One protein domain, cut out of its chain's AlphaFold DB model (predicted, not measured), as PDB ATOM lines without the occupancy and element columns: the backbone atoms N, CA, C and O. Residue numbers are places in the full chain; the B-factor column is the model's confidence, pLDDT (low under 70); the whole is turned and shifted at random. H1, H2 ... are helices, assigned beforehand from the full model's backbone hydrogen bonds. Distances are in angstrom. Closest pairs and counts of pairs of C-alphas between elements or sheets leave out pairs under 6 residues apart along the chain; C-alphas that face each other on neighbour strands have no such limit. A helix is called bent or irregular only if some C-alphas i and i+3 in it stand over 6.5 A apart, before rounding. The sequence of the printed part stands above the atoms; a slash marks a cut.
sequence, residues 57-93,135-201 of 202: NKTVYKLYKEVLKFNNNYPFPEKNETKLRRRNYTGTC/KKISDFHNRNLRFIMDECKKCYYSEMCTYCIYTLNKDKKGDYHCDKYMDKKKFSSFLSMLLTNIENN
ATOM      1  N   ASN A  57     115.359 106.406 116.492       54.75
ATOM      2  CA  ASN A  57     115.182 106.133 115.078       54.75
ATOM      3  C   ASN A  57     116.189 106.962 114.264       54.75
ATOM      4  O   ASN A  57     116.372 108.151 114.531       54.75
ATOM      5  N   LYS A  58     116.853 106.359 113.273       51.97
ATOM      6  CA  LYS A  58     117.872 107.013 112.428       51.97
ATOM      7  C   LYS A  58     117.436 108.399 111.925       51.97
ATOM      8  O   LYS A  58     118.271 109.284 111.731       51.97
ATOM      9  N   THR A  59     116.133 108.595 111.748       49.84
ATOM     10  CA  THR A  59     115.507 109.865 111.383       49.84
ATOM     11  C   THR A  59     115.438 110.863 112.536       49.84
ATOM     12  O   THR A  59     115.779 112.024 112.332       49.84
ATOM     13  N   VAL A  60     115.104 110.424 113.751       51.38
ATOM     14  CA  VAL A  60     115.145 111.250 114.969       51.38
ATOM     15  C   VAL A  60     116.586 111.607 115.335       51.38
ATOM     16  O   VAL A  60     116.842 112.741 115.714       51.38
ATOM     17  N   TYR A  61     117.568 110.726 115.117       54.59
ATOM     18  CA  TYR A  61     118.988 111.081 115.259       54.59
ATOM     19  C   TYR A  61     119.445 112.107 114.209       54.59
ATOM     20  O   TYR A  61     120.186 113.042 114.519       54.59
ATOM     21  N   LYS A  62     119.003 111.954 112.952       54.22
ATOM     22  CA  LYS A  62     119.286 112.925 111.885       54.22
ATOM     23  C   LYS A  62     118.667 114.280 112.218       54.22
ATOM     24  O   LYS A  62     119.366 115.281 112.135       54.22
ATOM     25  N   LEU A  63     117.414 114.298 112.665       57.12
ATOM     26  CA  LEU A  63     116.741 115.488 113.165       57.12
ATOM     27  C   LEU A  63     117.470 116.076 114.372       57.12
ATOM     28  O   LEU A  63     117.769 117.254 114.350       57.12
ATOM     29  N   TYR A  64     117.811 115.283 115.386       58.28
ATOM     30  CA  TYR A  64     118.570 115.728 116.554       58.28
ATOM     31  C   TYR A  64     119.885 116.374 116.127       58.28
ATOM     32  O   TYR A  64     120.231 117.433 116.628       58.28
ATOM     33  N   LYS A  65     120.586 115.820 115.130       57.75
ATOM     34  CA  LYS A  65     121.752 116.474 114.526       57.75
ATOM     35  C   LYS A  65     121.406 117.779 113.812       57.75
ATOM     36  O   LYS A  65     122.162 118.726 113.968       57.75
ATOM     37  N   GLU A  66     120.333 117.856 113.031       58.25
ATOM     38  CA  GLU A  66     119.928 119.100 112.351       58.25
ATOM     39  C   GLU A  66     119.437 120.178 113.346       58.25
ATOM     40  O   GLU A  66     119.816 121.340 113.230       58.25
ATOM     41  N   VAL A  67     118.701 119.795 114.390       58.41
ATOM     42  CA  VAL A  67     118.242 120.646 115.500       58.41
ATOM     43  C   VAL A  67     119.414 121.075 116.379       58.41
ATOM     44  O   VAL A  67     119.525 122.246 116.719       58.41
ATOM     45  N   LEU A  68     120.354 120.178 116.693       53.12
ATOM     46  CA  LEU A  68     121.605 120.538 117.361       53.12
ATOM     47  C   LEU A  68     122.498 121.409 116.483       53.12
ATOM     48  O   LEU A  68     123.236 122.217 117.025       53.12
ATOM     49  N   LYS A  69     122.481 121.270 115.152       54.22
ATOM     50  CA  LYS A  69     123.162 122.220 114.261       54.22
ATOM     51  C   LYS A  69     122.496 123.586 114.339       54.22
ATOM     52  O   LYS A  69     123.226 124.568 114.392       54.22
ATOM     53  N   PHE A  70     121.165 123.643 114.430       48.66
ATOM     54  CA  PHE A  70     120.454 124.869 114.791       48.66
ATOM     55  C   PHE A  70     120.972 125.401 116.133       48.66
ATOM     56  O   PHE A  70     121.476 126.508 116.155       48.66
ATOM     57  N   ASN A  71     121.023 124.594 117.196       43.66
ATOM     58  CA  ASN A  71     121.427 125.046 118.539       43.66
ATOM     59  C   ASN A  71     122.935 125.322 118.735       43.66
ATOM     60  O   ASN A  71     123.316 126.098 119.607       43.66
ATOM     61  N   ASN A  72     123.823 124.694 117.960       43.16
ATOM     62  CA  ASN A  72     125.276 124.889 118.060       43.16
ATOM     63  C   ASN A  72     125.785 125.973 117.100       43.16
ATOM     64  O   ASN A  72     126.786 126.620 117.405       43.16
ATOM     65  N   ASN A  73     125.114 126.205 115.962       43.72
ATOM     66  CA  ASN A  73     125.370 127.387 115.126       43.72
ATOM     67  C   ASN A  73     124.580 128.615 115.610       43.72
ATOM     68  O   ASN A  73     124.996 129.750 115.364       43.72
ATOM     69  N   TYR A  74     123.490 128.391 116.339       38.91
ATOM     70  CA  TYR A  74     122.641 129.386 116.977       38.91
ATOM     71  C   TYR A  74     122.532 129.024 118.465       38.91
ATOM     72  O   TYR A  74     121.666 128.231 118.825       38.91
ATOM     73  N   PRO A  75     123.372 129.569 119.371       36.12
ATOM     74  CA  PRO A  75     122.941 129.612 120.760       36.12
ATOM     75  C   PRO A  75     121.564 130.275 120.732       36.12
ATOM     76  O   PRO A  75     121.419 131.334 120.111       36.12
ATOM     77  N   PHE A  76     120.557 129.611 121.302       33.94
ATOM     78  CA  PHE A  76     119.244 130.214 121.520       33.94
ATOM     79  C   PHE A  76     119.459 131.666 121.969       33.94
ATOM     80  O   PHE A  76     120.359 131.906 122.780       33.94
ATOM     81  N   PRO A  77     118.732 132.641 121.401       36.53
ATOM     82  CA  PRO A  77     119.019 134.040 121.621       36.53
ATOM     83  C   PRO A  77     118.538 134.403 123.023       36.53
ATOM     84  O   PRO A  77     117.494 135.021 123.206       36.53
ATOM     85  N   GLU A  78     119.321 134.057 124.037       36.19
ATOM     86  CA  GLU A  78     119.387 134.889 125.219       36.19
ATOM     87  C   GLU A  78     120.049 136.190 124.777       36.19
ATOM     88  O   GLU A  78     121.268 136.291 124.634       36.19
ATOM     89  N   LYS A  79     119.171 137.136 124.421       36.72
ATOM     90  CA  LYS A  79     119.356 138.588 124.447       36.72
ATOM     91  C   LYS A  79     120.810 139.015 124.631       36.72
ATOM     92  O   LYS A  79     121.232 139.307 125.739       36.72
ATOM     93  N   ASN A  80     121.555 139.092 123.538       33.88
ATOM     94  CA  ASN A  80     122.747 139.930 123.455       33.88
ATOM     95  C   ASN A  80     122.875 140.441 122.018       33.88
ATOM     96  O   ASN A  80     123.762 140.077 121.244       33.88
ATOM     97  N   GLU A  81     121.906 141.283 121.664       44.09
ATOM     98  CA  GLU A  81     122.003 142.243 120.573       44.09
ATOM     99  C   GLU A  81     123.181 143.176 120.877       44.09
ATOM    100  O   GLU A  81     123.099 143.976 121.795       44.09
ATOM    101  N   THR A  82     124.309 143.036 120.178       43.31
ATOM    102  CA  THR A  82     125.329 144.111 120.044       43.31
ATOM    103  C   THR A  82     126.487 143.752 119.111       43.31
ATOM    104  O   THR A  82     127.245 144.633 118.714       43.31
ATOM    105  N   LYS A  83     126.632 142.500 118.666       44.31
ATOM    106  CA  LYS A  83     127.532 142.172 117.549       44.31
ATOM    107  C   LYS A  83     126.743 141.456 116.470       44.31
ATOM    108  O   LYS A  83     126.350 140.312 116.678       44.31
ATOM    109  N   LEU A  84     126.545 142.113 115.322       43.38
ATOM    110  CA  LEU A  84     126.111 141.462 114.083       43.38
ATOM    111  C   LEU A  84     127.019 140.249 113.846       43.38
ATOM    112  O   LEU A  84     128.146 140.374 113.359       43.38
ATOM    113  N   ARG A  85     126.557 139.063 114.242       52.34
ATOM    114  CA  ARG A  85     127.256 137.820 113.947       52.34
ATOM    115  C   ARG A  85     127.227 137.672 112.434       52.34
ATOM    116  O   ARG A  85     126.161 137.541 111.841       52.34
ATOM    117  N   ARG A  86     128.399 137.739 111.797       56.47
ATOM    118  CA  ARG A  86     128.524 137.467 110.362       56.47
ATOM    119  C   ARG A  86     127.985 136.059 110.108       56.47
ATOM    120  O   ARG A  86     128.537 135.088 110.622       56.47
ATOM    121  N   ARG A  87     126.884 135.973 109.363       62.16
ATOM    122  CA  ARG A  87     126.244 134.710 108.992       62.16
ATOM    123  C   ARG A  87     127.215 133.879 108.153       62.16
ATOM    124  O   ARG A  87     127.711 134.354 107.132       62.16
ATOM    125  N   ASN A  88     127.478 132.646 108.578       65.06
ATOM    126  CA  ASN A  88     128.207 131.671 107.772       65.06
ATOM    127  C   ASN A  88     127.199 130.967 106.860       65.06
ATOM    128  O   ASN A  88     126.334 130.247 107.342       65.06
ATOM    129  N   TYR A  89     127.292 131.204 105.552       73.31
ATOM    130  CA  TYR A  89     126.348 130.654 104.569       73.31
ATOM    131  C   TYR A  89     126.711 129.242 104.083       73.31
ATOM    132  O   TYR A  89     125.908 128.596 103.414       73.31
ATOM    133  N   THR A  90     127.920 128.764 104.395       80.38
ATOM    134  CA  THR A  90     128.421 127.447 103.973       80.38
ATOM    135  C   THR A  90     128.986 126.685 105.168       80.38
ATOM    136  O   THR A  90     129.456 127.298 106.128       80.38
ATOM    137  N   GLY A  91     129.003 125.354 105.076       77.75
ATOM    138  CA  GLY A  91     129.629 124.482 106.071       77.75
ATOM    139  C   GLY A  91     131.149 124.358 105.932       77.75
ATOM    140  O   GLY A  91     131.768 123.567 106.643       77.75
ATOM    141  N   THR A  92     131.753 125.097 105.000       85.00
ATOM    142  CA  THR A  92     133.184 125.014 104.694       85.00
ATOM    143  C   THR A  92     134.003 125.555 105.853       85.00
ATOM    144  O   THR A  92     133.820 126.691 106.294       85.00
ATOM    145  N   CYS A  93     134.949 124.755 106.338       83.38
ATOM    146  CA  CYS A  93     135.918 125.218 107.316       83.38
ATOM    147  C   CYS A  93     136.934 126.178 106.676       83.38
ATOM    148  O   CYS A  93     137.229 126.109 105.486       83.38
ATOM    149  N   LYS A 135     148.804 133.878 100.652       90.38
ATOM    150  CA  LYS A 135     147.958 134.786  99.884       90.38
ATOM    151  C   LYS A 135     147.188 134.013  98.822       90.38
ATOM    152  O   LYS A 135     145.969 134.131  98.785       90.38
ATOM    153  N   LYS A 136     147.848 133.138  98.055       89.94
ATOM    154  CA  LYS A 136     147.162 132.252  97.095       89.94
ATOM    155  C   LYS A 136     146.127 131.358  97.767       89.94
ATOM    156  O   LYS A 136     145.036 131.207  97.225       89.94
ATOM    157  N   ILE A 137     146.425 130.804  98.943       89.88
ATOM    158  CA  ILE A 137     145.472 129.973  99.698       89.88
ATOM    159  C   ILE A 137     144.249 130.796 100.119       89.88
ATOM    160  O   ILE A 137     143.110 130.359  99.945       89.88
ATOM    161  N   SER A 138     144.471 132.004 100.648       90.38
ATOM    162  CA  SER A 138     143.389 132.911 101.036       90.38
ATOM    163  C   SER A 138     142.548 133.335  99.830       90.38
ATOM    164  O   SER A 138     141.320 133.250  99.869       90.38
ATOM    165  N   ASP A 139     143.195 133.720  98.732       90.81
ATOM    166  CA  ASP A 139     142.541 134.138  97.494       90.81
ATOM    167  C   ASP A 139     141.742 132.992  96.871       90.81
ATOM    168  O   ASP A 139     140.605 133.202  96.445       90.81
ATOM    169  N   PHE A 140     142.280 131.770  96.877       89.31
ATOM    170  CA  PHE A 140     141.566 130.565  96.456       89.31
ATOM    171  C   PHE A 140     140.309 130.341  97.301       89.31
ATOM    172  O   PHE A 140     139.217 130.185  96.752       89.31
ATOM    173  N   HIS A 141     140.426 130.379  98.631       89.06
ATOM    174  CA  HIS A 141     139.282 130.205  99.526       89.06
ATOM    175  C   HIS A 141     138.204 131.272  99.290       89.06
ATOM    176  O   HIS A 141     137.031 130.953  99.089       89.06
ATOM    177  N   ASN A 142     138.611 132.542  99.243       88.69
ATOM    178  CA  ASN A 142     137.715 133.675  99.039       88.69
ATOM    179  C   ASN A 142     137.039 133.633  97.665       88.69
ATOM    180  O   ASN A 142     135.858 133.956  97.555       88.69
ATOM    181  N   ARG A 143     137.760 133.221  96.617       88.69
ATOM    182  CA  ARG A 143     137.216 133.072  95.264       88.69
ATOM    183  C   ARG A 143     136.128 132.002  95.217       88.69
ATOM    184  O   ARG A 143     135.037 132.290  94.735       88.69
ATOM    185  N   ASN A 144     136.390 130.811  95.759       86.94
ATOM    186  CA  ASN A 144     135.396 129.734  95.813       86.94
ATOM    187  C   ASN A 144     134.159 130.141  96.624       86.94
ATOM    188  O   ASN A 144     133.033 129.880  96.210       86.94
ATOM    189  N   LEU A 145     134.357 130.843  97.747       87.00
ATOM    190  CA  LEU A 145     133.244 131.391  98.517       87.00
ATOM    191  C   LEU A 145     132.419 132.376  97.692       87.00
ATOM    192  O   LEU A 145     131.199 132.272  97.708       87.00
ATOM    193  N   ARG A 146     133.053 133.312  96.973       87.25
ATOM    194  CA  ARG A 146     132.347 134.313  96.156       87.25
ATOM    195  C   ARG A 146     131.468 133.674  95.085       87.25
ATOM    196  O   ARG A 146     130.337 134.122  94.939       87.25
ATOM    197  N   PHE A 147     131.948 132.634  94.402       85.69
ATOM    198  CA  PHE A 147     131.186 131.961  93.343       85.69
ATOM    199  C   PHE A 147     129.853 131.397  93.831       85.69
ATOM    200  O   PHE A 147     128.834 131.565  93.172       85.69
ATOM    201  N   ILE A 148     129.844 130.765  95.005       87.38
ATOM    202  CA  ILE A 148     128.643 130.101  95.520       87.38
ATOM    203  C   ILE A 148     127.810 130.991  96.449       87.38
ATOM    204  O   ILE A 148     126.673 130.661  96.783       87.38
ATOM    205  N   MET A 149     128.361 132.124  96.899       87.69
ATOM    206  CA  MET A 149     127.762 132.935  97.959       87.69
ATOM    207  C   MET A 149     126.341 133.386  97.617       87.69
ATOM    208  O   MET A 149     125.473 133.393  98.488       87.69
ATOM    209  N   ASP A 150     126.095 133.765  96.365       88.12
ATOM    210  CA  ASP A 150     124.791 134.281  95.955       88.12
ATOM    211  C   ASP A 150     123.719 133.189  95.895       88.12
ATOM    212  O   ASP A 150     122.560 133.455  96.225       88.12
ATOM    213  N   GLU A 151     124.107 131.951  95.581       89.50
ATOM    214  CA  GLU A 151     123.244 130.778  95.721       89.50
ATOM    215  C   GLU A 151     123.008 130.459  97.209       89.50
ATOM    216  O   GLU A 151     121.866 130.309  97.648       89.50
ATOM    217  N   CYS A 152     124.060 130.443  98.035       88.31
ATOM    218  CA  CYS A 152     123.930 130.128  99.458       88.31
ATOM    219  C   CYS A 152     123.099 131.159 100.241       88.31
ATOM    220  O   CYS A 152     122.364 130.768 101.145       88.31
ATOM    221  N   LYS A 153     123.144 132.450  99.885       87.06
ATOM    222  CA  LYS A 153     122.289 133.493 100.489       87.06
ATOM    223  C   LYS A 153     120.797 133.240 100.267       87.06
ATOM    224  O   LYS A 153     119.989 133.601 101.117       87.06
ATOM    225  N   LYS A 154     120.436 132.641  99.129       90.12
ATOM    226  CA  LYS A 154     119.047 132.314  98.759       90.12
ATOM    227  C   LYS A 154     118.622 130.925  99.247       90.12
ATOM    228  O   LYS A 154     117.443 130.587  99.199       90.12
ATOM    229  N   CYS A 155     119.575 130.124  99.718       88.25
ATOM    230  CA  CYS A 155     119.339 128.771 100.185       88.25
ATOM    231  C   CYS A 155     118.717 128.777 101.585       88.25
ATOM    232  O   CYS A 155     119.348 129.193 102.563       88.25
ATOM    233  N   TYR A 156     117.513 128.222 101.699       85.75
ATOM    234  CA  TYR A 156     116.807 128.078 102.974       85.75
ATOM    235  C   TYR A 156     117.480 127.061 103.909       85.75
ATOM    236  O   TYR A 156     117.282 127.112 105.116       85.75
ATOM    237  N   TYR A 157     118.345 126.191 103.375       83.19
ATOM    238  CA  TYR A 157     119.142 125.239 104.155       83.19
ATOM    239  C   TYR A 157     120.490 125.811 104.645       83.19
ATOM    240  O   TYR A 157     121.220 125.146 105.378       83.19
ATOM    241  N   SER A 158     120.852 127.042 104.258       81.56
ATOM    242  CA  SER A 158     122.191 127.610 104.507       81.56
ATOM    243  C   SER A 158     122.610 127.637 105.980       81.56
ATOM    244  O   SER A 158     123.782 127.432 106.277       81.56
ATOM    245  N   GLU A 159     121.671 127.825 106.907       73.31
ATOM    246  CA  GLU A 159     121.957 127.915 108.351       73.31
ATOM    247  C   GLU A 159     122.337 126.565 108.981       73.31
ATOM    248  O   GLU A 159     123.104 126.506 109.944       73.31
ATOM    249  N   MET A 160     121.852 125.466 108.397       73.31
ATOM    250  CA  MET A 160     122.176 124.093 108.799       73.31
ATOM    251  C   MET A 160     123.254 123.455 107.910       73.31
ATOM    252  O   MET A 160     123.639 122.294 108.102       73.31
ATOM    253  N   CYS A 161     123.743 124.196 106.916       77.88
ATOM    254  CA  CYS A 161     124.600 123.648 105.885       77.88
ATOM    255  C   CYS A 161     125.929 123.162 106.475       77.88
ATOM    256  O   CYS A 161     126.671 123.890 107.127       77.88
ATOM    257  N   THR A 162     126.248 121.901 106.190       78.69
ATOM    258  CA  THR A 162     127.538 121.268 106.527       78.69
ATOM    259  C   THR A 162     128.326 120.892 105.276       78.69
ATOM    260  O   THR A 162     129.326 120.183 105.353       78.69
ATOM    261  N   TYR A 163     127.856 121.347 104.113       84.00
ATOM    262  CA  TYR A 163     128.439 121.003 102.830       84.00
ATOM    263  C   TYR A 163     129.657 121.884 102.537       84.00
ATOM    264  O   TYR A 163     129.642 123.091 102.799       84.00
ATOM    265  N   CYS A 164     130.721 121.252 102.042       86.44
ATOM    266  CA  CYS A 164     131.996 121.891 101.756       86.44
ATOM    267  C   CYS A 164     132.002 122.412 100.318       86.44
ATOM    268  O   CYS A 164     131.711 121.668  99.388       86.44
ATOM    269  N   ILE A 165     132.388 123.669 100.113       88.12
ATOM    270  CA  ILE A 165     132.443 124.254  98.764       88.12
ATOM    271  C   ILE A 165     133.544 123.633  97.896       88.12
ATOM    272  O   ILE A 165     133.448 123.645  96.678       88.12
ATOM    273  N   TYR A 166     134.587 123.072  98.509       86.31
ATOM    274  CA  TYR A 166     135.676 122.415  97.780       86.31
ATOM    275  C   TYR A 166     135.292 121.035  97.241       86.31
ATOM    276  O   TYR A 166     136.056 120.453  96.485       86.31
ATOM    277  N   THR A 167     134.126 120.509  97.628       84.50
ATOM    278  CA  THR A 167     133.572 119.266  97.075       84.50
ATOM    279  C   THR A 167     132.471 119.540  96.050       84.50
ATOM    280  O   THR A 167     131.734 118.623  95.703       84.50
ATOM    281  N   LEU A 168     132.286 120.799  95.638       84.44
ATOM    282  CA  LEU A 168     131.304 121.154  94.620       84.44
ATOM    283  C   LEU A 168     131.781 120.670  93.258       84.44
ATOM    284  O   LEU A 168     132.914 120.936  92.854       84.44
ATOM    285  N   ASN A 169     130.879 120.012  92.544       73.88
ATOM    286  CA  ASN A 169     131.107 119.654  91.160       73.88
ATOM    287  C   ASN A 169     130.792 120.849  90.264       73.88
ATOM    288  O   ASN A 169     129.889 121.643  90.544       73.88
ATOM    289  N   LYS A 170     131.547 120.963  89.173       74.44
ATOM    290  CA  LYS A 170     131.169 121.845  88.073       74.44
ATOM    291  C   LYS A 170     130.029 121.200  87.301       74.44
ATOM    292  O   LYS A 170     130.009 119.983  87.114       74.44
ATOM    293  N   ASP A 171     129.087 122.012  86.856       74.94
ATOM    294  CA  ASP A 171     128.034 121.568  85.964       74.94
ATOM    295  C   ASP A 171     128.565 121.355  84.533       74.94
ATOM    296  O   ASP A 171     129.748 121.539  84.236       74.94
ATOM    297  N   LYS A 172     127.675 120.976  83.609       72.38
ATOM    298  CA  LYS A 172     128.034 120.733  82.201       72.38
ATOM    299  C   LYS A 172     128.559 121.977  81.471       72.38
ATOM    300  O   LYS A 172     129.147 121.830  80.405       72.38
ATOM    301  N   LYS A 173     128.314 123.178  82.000       71.25
ATOM    302  CA  LYS A 173     128.775 124.460  81.451       71.25
ATOM    303  C   LYS A 173     130.067 124.943  82.117       71.25
ATOM    304  O   LYS A 173     130.660 125.908  81.646       71.25
ATOM    305  N   GLY A 174     130.533 124.245  83.153       70.44
ATOM    306  CA  GLY A 174     131.727 124.594  83.915       70.44
ATOM    307  C   GLY A 174     131.456 125.500  85.118       70.44
ATOM    308  O   GLY A 174     132.418 125.899  85.780       70.44
ATOM    309  N   ASP A 175     130.188 125.794  85.418       75.12
ATOM    310  CA  ASP A 175     129.761 126.636  86.531       75.12
ATOM    311  C   ASP A 175     129.642 125.823  87.828       75.12
ATOM    312  O   ASP A 175     129.322 124.633  87.827       75.12
ATOM    313  N   TYR A 176     129.914 126.460  88.968       77.44
ATOM    314  CA  TYR A 176     129.768 125.821  90.278       77.44
ATOM    315  C   TYR A 176     128.315 125.894  90.750       77.44
ATOM    316  O   TYR A 176     127.784 126.988  90.947       77.44
ATOM    317  N   HIS A 177     127.709 124.737  91.015       82.19
ATOM    318  CA  HIS A 177     126.360 124.642  91.574       82.19
ATOM    319  C   HIS A 177     126.323 123.750  92.812       82.19
ATOM    320  O   HIS A 177     127.004 122.726  92.893       82.19
ATOM    321  N   CYS A 178     125.531 124.152  93.806       86.44
ATOM    322  CA  CYS A 178     125.367 123.383  95.030       86.44
ATOM    323  C   CYS A 178     124.237 122.358  94.900       86.44
ATOM    324  O   CYS A 178     123.060 122.689  95.027       86.44
ATOM    325  N   ASP A 179     124.593 121.075  94.821       83.88
ATOM    326  CA  ASP A 179     123.631 119.956  94.817       83.88
ATOM    327  C   ASP A 179     122.758 119.876  96.088       83.88
ATOM    328  O   ASP A 179     121.786 119.118  96.157       83.88
ATOM    329  N   LYS A 180     123.111 120.631  97.137       85.12
ATOM    330  CA  LYS A 180     122.354 120.749  98.394       85.12
ATOM    331  C   LYS A 180     121.532 122.031  98.489       85.12
ATOM    332  O   LYS A 180     120.960 122.293  99.547       85.12
ATOM    333  N   TYR A 181     121.468 122.827  97.425       89.31
ATOM    334  CA  TYR A 181     120.635 124.017  97.394       89.31
ATOM    335  C   TYR A 181     119.156 123.665  97.606       89.31
ATOM    336  O   TYR A 181     118.597 122.772  96.961       89.31
ATOM    337  N   MET A 182     118.511 124.404  98.507       88.69
ATOM    338  CA  MET A 182     117.084 124.290  98.778       88.69
ATOM    339  C   MET A 182     116.425 125.660  98.675       88.69
ATOM    340  O   MET A 182     116.687 126.554  99.482       88.69
ATOM    341  N   ASP A 183     115.528 125.795  97.704       91.62
ATOM    342  CA  ASP A 183     114.523 126.850  97.717       91.62
ATOM    343  C   ASP A 183     113.494 126.609  98.840       91.62
ATOM    344  O   ASP A 183     113.486 125.565  99.505       91.62
ATOM    345  N   LYS A 184     112.594 127.578  99.042       89.31
ATOM    346  CA  LYS A 184     111.570 127.527 100.093       89.31
ATOM    347  C   LYS A 184     110.707 126.264 100.019       89.31
ATOM    348  O   LYS A 184     110.389 125.685 101.055       89.31
ATOM    349  N   LYS A 185     110.322 125.833  98.812       91.44
ATOM    350  CA  LYS A 185     109.433 124.681  98.613       91.44
ATOM    351  C   LYS A 185     110.161 123.386  98.963       91.44
ATOM    352  O   LYS A 185     109.648 122.611  99.763       91.44
ATOM    353  N   LYS A 186     111.378 123.193  98.442       89.38
ATOM    354  CA  LYS A 186     112.232 122.036  98.763       89.38
ATOM    355  C   LYS A 186     112.523 121.953 100.257       89.38
ATOM    356  O   LYS A 186     112.424 120.875 100.834       89.38
ATOM    357  N   PHE A 187     112.841 123.085 100.884       86.88
ATOM    358  CA  PHE A 187     113.112 123.133 102.315       86.88
ATOM    359  C   PHE A 187     111.864 122.823 103.151       86.88
ATOM    360  O   PHE A 187     111.942 122.035 104.090       86.88
ATOM    361  N   SER A 188     110.695 123.351 102.775       81.12
ATOM    362  CA  SER A 188     109.429 123.009 103.429       81.12
ATOM    363  C   SER A 188     109.128 121.515 103.323       81.12
ATOM    364  O   SER A 188     108.813 120.895 104.331       81.12
ATOM    365  N   SER A 189     109.276 120.913 102.140       86.44
ATOM    366  CA  SER A 189     109.086 119.468 101.965       86.44
ATOM    367  C   SER A 189     110.092 118.649 102.774       86.44
ATOM    368  O   SER A 189     109.726 117.623 103.339       86.44
ATOM    369  N   PHE A 190     111.344 119.104 102.867       82.44
ATOM    370  CA  PHE A 190     112.356 118.484 103.719       82.44
ATOM    371  C   PHE A 190     111.945 118.508 105.197       82.44
ATOM    372  O   PHE A 190     112.020 117.471 105.853       82.44
ATOM    373  N   LEU A 191     111.461 119.646 105.704       78.56
ATOM    374  CA  LEU A 191     110.959 119.764 107.077       78.56
ATOM    375  C   LEU A 191     109.716 118.903 107.315       78.56
ATOM    376  O   LEU A 191     109.677 118.179 108.304       78.56
ATOM    377  N   SER A 192     108.740 118.915 106.403       79.06
ATOM    378  CA  SER A 192     107.551 118.062 106.501       79.06
ATOM    379  C   SER A 192     107.928 116.584 106.539       79.06
ATOM    380  O   SER A 192     107.478 115.863 107.418       79.06
ATOM    381  N   MET A 193     108.827 116.140 105.655       79.44
ATOM    382  CA  MET A 193     109.339 114.768 105.665       79.44
ATOM    383  C   MET A 193     110.021 114.435 106.998       79.44
ATOM    384  O   MET A 193     109.849 113.334 107.514       79.44
ATOM    385  N   LEU A 194     110.817 115.352 107.553       70.75
ATOM    386  CA  LEU A 194     111.435 115.143 108.860       70.75
ATOM    387  C   LEU A 194     110.378 114.989 109.962       70.75
ATOM    388  O   LEU A 194     110.487 114.046 110.734       70.75
ATOM    389  N   LEU A 195     109.365 115.859 110.000       71.81
ATOM    390  CA  LEU A 195     108.292 115.832 111.000       71.81
ATOM    391  C   LEU A 195     107.439 114.563 110.911       71.81
ATOM    392  O   LEU A 195     107.323 113.848 111.899       71.81
ATOM    393  N   THR A 196     106.953 114.213 109.719       73.44
ATOM    394  CA  THR A 196     106.165 112.990 109.497       73.44
ATOM    395  C   THR A 196     106.935 111.734 109.897       73.44
ATOM    396  O   THR A 196     106.376 110.798 110.459       73.44
ATOM    397  N   ASN A 197     108.246 111.697 109.649       65.31
ATOM    398  CA  ASN A 197     109.055 110.573 110.101       65.31
ATOM    399  C   ASN A 197     109.217 110.524 111.628       65.31
ATOM    400  O   ASN A 197     109.470 109.446 112.147       65.31
ATOM    401  N   ILE A 198     109.126 111.637 112.358       63.97
ATOM    402  CA  ILE A 198     109.122 111.599 113.831       63.97
ATOM    403  C   ILE A 198     107.792 111.035 114.318       63.97
ATOM    404  O   ILE A 198     107.789 110.131 115.144       63.97
ATOM    405  N   GLU A 199     106.689 111.548 113.775       71.31
ATOM    406  CA  GLU A 199     105.330 111.139 114.137       71.31
ATOM    407  C   GLU A 199     105.121 109.633 113.926       71.31
ATOM    408  O   GLU A 199     104.586 108.958 114.795       71.31
ATOM    409  N   ASN A 200     105.629 109.086 112.817       70.00
ATOM    410  CA  ASN A 200     105.493 107.664 112.481       70.00
ATOM    411  C   ASN A 200     106.473 106.728 113.213       70.00
ATOM    412  O   ASN A 200     106.393 105.518 113.024       70.00
ATOM    413  N   ASN A 201     107.443 107.258 113.964       58.06
ATOM    414  CA  ASN A 201     108.434 106.463 114.701       58.06
ATOM    415  C   ASN A 201     108.310 106.637 116.226       58.06
ATOM    416  O   ASN A 201     109.319 106.520 116.930       58.06
TER     417      ASN A 201
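What this domain is: This is residues 57 to 93 and 135 to 201 of the 202 residues of an uncharacterized protein of Parabacteroides sp. 20_3 (UniProt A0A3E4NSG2). Two helices, H1 and H3, meet near the beginning of H1 and the end of H3 as a V, and a third, longer and kinked helix, H2, lies away from that meeting point and touches neither of them. Long stretches with no named element join these parts: residues 155 to 183 run from H2 to H3, passing through the middle of the domain and swinging well out from it, while residues 75 to 86, after H1, and residues 135 to 140 of H2 stick out free. The printed part has 104 residues with three named helices, in the order H1, H2, H3, and no named strand; the class is all helix, with 52 residues in the helices. The whole is loose, with a radius of gyration of the C-alphas of 16.1 A, and flat in outline, spanning 48 by 42 by 22 A.

How they stand to each other: H1, residues 58 to 73, touches H3, residues 184 to 199, with residues 59 to 63 alone, and H3 touches H1 with residues 194 to 198 alone. Their closest C-alphas, those of Val 60 and Ile 198, are 6.1 A apart. The two run opposite ways at a steep tilt of 55 degrees, 13.5 A from centre to centre. H2, residues 135 to 154, is apart from H1 and apart from H3. H2 has a kink of 45 degrees near residue 148 and is irregular, with C-alphas 147 and 150 standing 7.3 A apart. In H1 and H3 every O i to N i+4 pair is within hydrogen-bond range; in H2 12 of 16 are.

Where its parts are: H1 begins at C-alpha 58, at (117.872, 107.013, 112.428), and measures 21.9 A from first to last C-alpha. H2 begins at C-alpha 135, at (147.958, 134.786, 99.884), and measures 29.0 A. H3 measures 22.5 A and ends at C-alpha 199, at (105.330, 111.139, 114.137).

The domain as a whole: The two C-alphas farthest apart, those of Lys 135 and Asn 200, are 51.9 A apart, while the first and last printed C-alphas, those of Asn 57 and Asn 201, are 6.8 A apart. Without the stretches that stand free, the body of 86 residues spans 43 by 28 by 20 A. Residues 94 to 134 are not printed, and C-alphas 93 and 135 are 17.1 A apart across this cut, which falls in the link from H1 to H2. The link from H2 to H3, with 29 residues, is long. The mean pLDDT of the printed part is 71.8; it is under 70 at residues 57 to 88, 197 to 198 and 201, and the mean for H1 is 52.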